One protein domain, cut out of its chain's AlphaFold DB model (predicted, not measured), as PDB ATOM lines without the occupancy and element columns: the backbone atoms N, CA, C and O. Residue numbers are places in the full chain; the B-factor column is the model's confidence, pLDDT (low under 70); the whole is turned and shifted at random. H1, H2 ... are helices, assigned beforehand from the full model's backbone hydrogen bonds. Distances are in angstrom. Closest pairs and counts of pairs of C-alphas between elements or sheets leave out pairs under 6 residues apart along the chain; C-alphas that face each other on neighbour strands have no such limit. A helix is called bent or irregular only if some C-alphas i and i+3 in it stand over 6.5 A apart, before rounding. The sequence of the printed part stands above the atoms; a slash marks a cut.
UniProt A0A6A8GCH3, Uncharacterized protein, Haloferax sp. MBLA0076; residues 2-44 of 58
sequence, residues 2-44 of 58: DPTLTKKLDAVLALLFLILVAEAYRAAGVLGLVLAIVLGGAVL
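This is residues 2 to 44 of the 58 residues of an uncharacterized protein of Haloferax sp. MBLA0076 (UniProt A0A6A8GCH3). The model is a lopsided helical hairpin: one long helix, H1, with a shorter helix, H2, folded back beside its later part, the two opening away from their turn like a narrow V. The early part of H1, residues 3 to 13, sticks out past H2 and makes much of the length. The printed part has 43 residues with two named helices, H1 then H2, and no named strand; its class is all helix. It is loose, with a radius of gyration of the C-alphas of 12.2 A, and its outline is a rod with spans of 39 by 19 by 7 A.

H1, residues 3 to 28, is the longest helix. H2, residues 30 to 44, touches H1, which meets it with residues 17 to 26 alone. The closest C-alphas of the two, those of Ala 24 and Gly 32, are 4.5 A apart, and 14 pairs of C-alphas are within 8 A. Their lines stand at a shallow tilt of 26 degrees and run opposite ways. H1 and H2 form a helical hairpin, joined by a tight link of one residue, Gly 29. Their centres are 12.6 A apart. In both H1 and H2 every backbone O i to N i+4 pair is within hydrogen-bond range.

H1 has 26 residues and measures 37.0 A from its first C-alpha, that of Pro 3 at (-2.420, 52.709, 40.446), to its last, that of Ala 28 at (-6.162, 36.391, 7.450). H2 has 15 residues and measures 21.5 A, from Val 30 to the C-alpha of Leu 44 at (-14.001, 45.788, 26.828). Neither helix is bent.

The two C-alphas farthest apart are those of Asp 2 and Gly 29, at 39.0 A, while the first and last printed C-alphas, those of Asp 2 and Leu 44, are 21.1 A apart. Residues 2 to 13, of which 3 to 13 belong to H1, stand free, as do residues 26 to 31, of which 26 to 28 belong to H1. The printed part has no cut. The mean pLDDT of the printed part is 88.1, and no printed residue is under 70.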
ATOM      1  N   ASP A   2      -2.582  49.123  43.491       79.50
ATOM      2  CA  ASP A   2      -1.576  50.166  43.249       79.50
ATOM      3  C   ASP A   2      -1.803  50.765  41.845       79.50
ATOM      4  O   ASP A   2      -1.708  50.027  40.857       79.50
ATOM      5  N   PRO A   3      -2.109  52.070  41.726       77.31
ATOM      6  CA  PRO A   3      -2.420  52.709  40.446       77.31
ATOM      7  C   PRO A   3      -1.266  52.624  39.439       77.31
ATOM      8  O   PRO A   3      -1.478  52.689  38.227       77.31
ATOM      9  N   THR A   4      -0.036  52.452  39.920       82.69
ATOM     10  CA  THR A   4       1.159  52.285  39.090       82.69
ATOM     11  C   THR A   4       1.195  50.903  38.445       82.69
ATOM     12  O   THR A   4       1.571  50.764  37.280       82.69
ATOM     13  N   LEU A   5       0.778  49.875  39.190       83.38
ATOM     14  CA  LEU A   5       0.720  48.497  38.712       83.38
ATOM     15  C   LEU A   5      -0.387  48.327  37.666       83.38
ATOM     16  O   LEU A   5      -0.163  47.689  36.640       83.38
ATOM     17  N   THR A   6      -1.538  48.970  37.870       86.00
ATOM     18  CA  THR A   6      -2.659  48.941  36.919       86.00
ATOM     19  C   THR A   6      -2.291  49.594  35.585       86.00
ATOM     20  O   THR A   6      -2.553  49.014  34.539       86.00
ATOM     21  N   LYS A   7      -1.601  50.744  35.602       85.00
ATOM     22  CA  LYS A   7      -1.126  51.411  34.373       85.00
ATOM     23  C   LYS A   7      -0.128  50.567  33.582       85.00
ATOM     24  O   LYS A   7      -0.173  50.543  32.357       85.00
ATOM     25  N   LYS A   8       0.783  49.876  34.274       88.56
ATOM     26  CA  LYS A   8       1.741  48.971  33.622       88.56
ATOM     27  C   LYS A   8       1.032  47.777  32.991       88.56
ATOM     28  O   LYS A   8       1.350  47.420  31.863       88.56
ATOM     29  N   LEU A   9       0.076  47.184  33.704       89.06
ATOM     30  CA  LEU A   9      -0.712  46.067  33.194       89.06
ATOM     31  C   LEU A   9      -1.535  46.474  31.966       89.06
ATOM     32  O   LEU A   9      -1.551  45.744  30.983       89.06
ATOM     33  N   ASP A  10      -2.148  47.657  31.998       87.81
ATOM     34  CA  ASP A  10      -2.913  48.210  30.880       87.81
ATOM     35  C   ASP A  10      -2.033  48.429  29.637       87.81
ATOM     36  O   ASP A  10      -2.371  47.994  28.539       87.81
ATOM     37  N   ALA A  11      -0.827  48.980  29.818       90.12
ATOM     38  CA  ALA A  11       0.140  49.127  28.730       90.12
ATOM     39  C   ALA A  11       0.579  47.775  28.131       90.12
ATOM     40  O   ALA A  11       0.723  47.652  26.914       90.12
ATOM     41  N   VAL A  12       0.773  46.750  28.970       93.25
ATOM     42  CA  VAL A  12       1.102  45.391  28.512       93.25
ATOM     43  C   VAL A  12      -0.067  44.779  27.741       93.25
ATOM     44  O   VAL A  12       0.144  44.219  26.667       93.25
ATOM     45  N   LEU A  13      -1.297  44.919  28.239       89.88
ATOM     46  CA  LEU A  13      -2.502  44.440  27.557       89.88
ATOM     47  C   LEU A  13      -2.690  45.121  26.198       89.88
ATOM     48  O   LEU A  13      -2.960  44.441  25.209       89.88
ATOM     49  N   ALA A  14      -2.474  46.436  26.126       89.69
ATOM     50  CA  ALA A  14      -2.540  47.187  24.879       89.69
ATOM     51  C   ALA A  14      -1.503  46.688  23.857       89.69
ATOM     52  O   ALA A  14      -1.839  46.479  22.691       89.69
ATOM     53  N   LEU A  15      -0.263  46.433  24.290       93.69
ATOM     54  CA  LEU A  15       0.793  45.873  23.438       93.69
ATOM     55  C   LEU A  15       0.442  44.477  22.913       93.69
ATOM     56  O   LEU A  15       0.592  44.216  21.720       93.69
ATOM     57  N   LEU A  16      -0.055  43.592  23.780       92.31
ATOM     58  CA  LEU A  16      -0.472  42.243  23.389       92.31
ATOM     59  C   LEU A  16      -1.625  42.278  22.381       92.31
ATOM     60  O   LEU A  16      -1.615  41.524  21.409       92.31
ATOM     61  N   PHE A  17      -2.585  43.185  22.572       90.38
ATOM     62  CA  PHE A  17      -3.685  43.374  21.631       90.38
ATOM     63  C   PHE A  17      -3.195  43.875  20.268       90.38
ATOM     64  O   PHE A  17      -3.637  43.392  19.228       90.38
ATOM     65  N   LEU A  18      -2.232  44.796  20.252       91.44
ATOM     66  CA  LEU A  18      -1.665  45.329  19.014       91.44
ATOM     67  C   LEU A  18      -0.914  44.243  18.224       91.44
ATOM     68  O   LEU A  18      -1.069  44.146  17.006       91.44
ATOM     69  N   ILE A  19      -0.174  43.372  18.918       92.81
ATOM     70  CA  ILE A  19       0.475  42.197  18.316       92.81
ATOM     71  C   ILE A  19      -0.569  41.234  17.742       92.81
ATOM     72  O   ILE A  19      -0.412  40.772  16.614       92.81
ATOM     73  N   LEU A  20      -1.651  40.964  18.480       89.00
ATOM     74  CA  LEU A  20      -2.747  40.120  18.004       89.00
ATOM     75  C   LEU A  20      -3.356  40.673  16.709       89.00
ATOM     76  O   LEU A  20      -3.546  39.919  15.761       89.00
ATOM     77  N   VAL A  21      -3.635  41.978  16.649       89.56
ATOM     78  CA  VAL A  21      -4.183  42.632  15.448       89.56
ATOM     79  C   VAL A  21      -3.219  42.507  14.270       89.56
ATOM     80  O   VAL A  21      -3.643  42.163  13.165       89.56
ATOM     81  N   ALA A  22      -1.927  42.757  14.496       91.00
ATOM     82  CA  ALA A  22      -0.908  42.649  13.458       91.00
ATOM     83  C   ALA A  22      -0.800  41.216  12.915       91.00
ATOM     84  O   ALA A  22      -0.782  41.015  11.699       91.00
ATOM     85  N   GLU A  23      -0.789  40.216  13.797       92.06
ATOM     86  CA  GLU A  23      -0.677  38.816  13.389       92.06
ATOM     87  C   GLU A  23      -1.972  38.301  12.745       92.06
ATOM     88  O   GLU A  23      -1.921  37.575  11.753       92.06
ATOM     89  N   ALA A  24      -3.140  38.746  13.216       89.94
ATOM     90  CA  ALA A  24      -4.424  38.442  12.590       89.94
ATOM     91  C   ALA A  24      -4.513  39.028  11.172       89.94
ATOM     92  O   ALA A  24      -4.946  38.337  10.248       89.94
ATOM     93  N   TYR A  25      -4.050  40.267  10.975       89.69
ATOM     94  CA  TYR A  25      -3.946  40.864   9.645       89.69
ATOM     95  C   TYR A  25      -2.962  40.102   8.755       89.69
ATOM     96  O   TYR A  25      -3.247  39.840   7.590       89.69
ATOM     97  N   ARG A  26      -1.815  39.689   9.297       91.69
ATOM     98  CA  ARG A  26      -0.832  38.909   8.544       91.69
ATOM     99  C   ARG A  26      -1.364  37.528   8.137       91.69
ATOM    100  O   ARG A  26      -1.070  37.085   7.031       91.69
ATOM    101  N   ALA A  27      -2.133  36.859   8.993       91.94
ATOM    102  CA  ALA A  27      -2.639  35.508   8.745       91.94
ATOM    103  C   ALA A  27      -3.903  35.469   7.867       91.94
ATOM    104  O   ALA A  27      -4.039  34.588   7.023       91.94
ATOM    105  N   ALA A  28      -4.833  36.407   8.070       91.62
ATOM    106  CA  ALA A  28      -6.162  36.391   7.450       91.62
ATOM    107  C   ALA A  28      -6.507  37.688   6.693       91.62
ATOM    108  O   ALA A  28      -7.646  37.879   6.257       91.62
ATOM    109  N   GLY A  29      -5.546  38.601   6.533       89.88
ATOM    110  CA  GLY A  29      -5.745  39.876   5.852       89.88
ATOM    111  C   GLY A  29      -6.766  40.763   6.564       89.88
ATOM    112  O   GLY A  29      -6.870  40.805   7.791       89.88
ATOM    113  N   VAL A  30      -7.574  41.464   5.773       89.06
ATOM    114  CA  VAL A  30      -8.596  42.395   6.276       89.06
ATOM    115  C   VAL A  30      -9.617  41.697   7.186       89.06
ATOM    116  O   VAL A  30     -10.036  42.281   8.183       89.06
ATOM    117  N   LEU A  31      -9.974  40.436   6.907       85.88
ATOM    118  CA  LEU A  31     -10.911  39.675   7.745       85.88
ATOM    119  C   LEU A  31     -10.360  39.427   9.154       85.88
ATOM    120  O   LEU A  31     -11.103  39.540  10.129       85.88
ATOM    121  N   GLY A  32      -9.059  39.149   9.273       85.12
ATOM    122  CA  GLY A  32      -8.397  38.987  10.570       85.12
ATOM    123  C   GLY A  32      -8.385  40.275  11.390       85.12
ATOM    124  O   GLY A  32      -8.629  40.243  12.593       85.12
ATOM    125  N   LEU A  33      -8.184  41.419  10.732       86.00
ATOM    126  CA  LEU A  33      -8.230  42.727  11.384       86.00
ATOM    127  C   LEU A  33      -9.630  43.041  11.930       86.00
ATOM    128  O   LEU A  33      -9.759  43.453  13.081       86.00
ATOM    129  N   VAL A  34     -10.680  42.799  11.138       89.25
ATOM    130  CA  VAL A  34     -12.071  43.003  11.575       89.25
ATOM    131  C   VAL A  34     -12.400  42.112  12.776       89.25
ATOM    132  O   VAL A  34     -12.928  42.604  13.772       89.25
ATOM    133  N   LEU A  35     -12.035  40.827  12.724       86.19
ATOM    134  CA  LEU A  35     -12.247  39.888  13.829       86.19
ATOM    135  C   LEU A  35     -11.530  40.322  15.112       86.19
ATOM    136  O   LEU A  35     -12.140  40.295  16.178       86.19
ATOM    137  N   ALA A  36     -10.271  40.754  15.020       88.50
ATOM    138  CA  ALA A  36      -9.498  41.190  16.181       88.50
ATOM    139  C   ALA A  36     -10.097  42.446  16.841       88.50
ATOM    140  O   ALA A  36     -10.184  42.511  18.068       88.50
ATOM    141  N   ILE A  37     -10.574  43.412  16.045       88.31
ATOM    142  CA  ILE A  37     -11.251  44.614  16.559       88.31
ATOM    143  C   ILE A  37     -12.566  44.250  17.253       88.31
ATOM    144  O   ILE A  37     -12.823  44.726  18.360       88.31
ATOM    145  N   VAL A  38     -13.384  43.387  16.640       90.25
ATOM    146  CA  VAL A  38     -14.652  42.935  17.232       90.25
ATOM    147  C   VAL A  38     -14.403  42.205  18.551       90.25
ATOM    148  O   VAL A  38     -15.083  42.488  19.536       90.25
ATOM    149  N   LEU A  39     -13.397  41.324  18.607       87.19
ATOM    150  CA  LEU A  39     -13.016  40.632  19.839       87.19
ATOM    151  C   LEU A  39     -12.584  41.619  20.931       87.19
ATOM    152  O   LEU A  39     -13.079  41.541  22.052       87.19
ATOM    153  N   GLY A  40     -11.696  42.561  20.604       86.44
ATOM    154  CA  GLY A  40     -11.221  43.570  21.554       86.44
ATOM    155  C   GLY A  40     -12.359  44.429  22.107       86.44
ATOM    156  O   GLY A  40     -12.473  44.607  23.319       86.44
ATOM    157  N   GLY A  41     -13.253  44.899  21.234       85.31
ATOM    158  CA  GLY A  41     -14.429  45.674  21.630       85.31
ATOM    159  C   GLY A  41     -15.408  44.879  22.500       85.31
ATOM    160  O   GLY A  41     -15.906  45.399  23.502       85.31
ATOM    161  N   ALA A  42     -15.647  43.607  22.172       85.56
ATOM    162  CA  ALA A  42     -16.509  42.729  22.960       85.56
ATOM    163  C   ALA A  42     -15.946  42.498  24.371       85.56
ATOM    164  O   ALA A  42     -16.686  42.611  25.347       85.56
ATOM    165  N   VAL A  43     -14.636  42.256  24.494       83.44
ATOM    166  CA  VAL A  43     -13.962  42.076  25.791       83.44
ATOM    167  C   VAL A  43     -14.098  43.330  26.661       83.44
ATOM    168  O   VAL A  43     -14.498  43.230  27.821       83.44
ATOM    169  N   LEU A  44     -13.855  44.519  26.101       81.69
ATOM    170  CA  LEU A  44     -14.001  45.788  26.828       81.69
ATOM    171  C   LEU A  44     -15.450  46.045  27.275       81.69
ATOM    172  O   LEU A  44     -15.695  46.503  28.396       81.69
TER     173      LEU A  44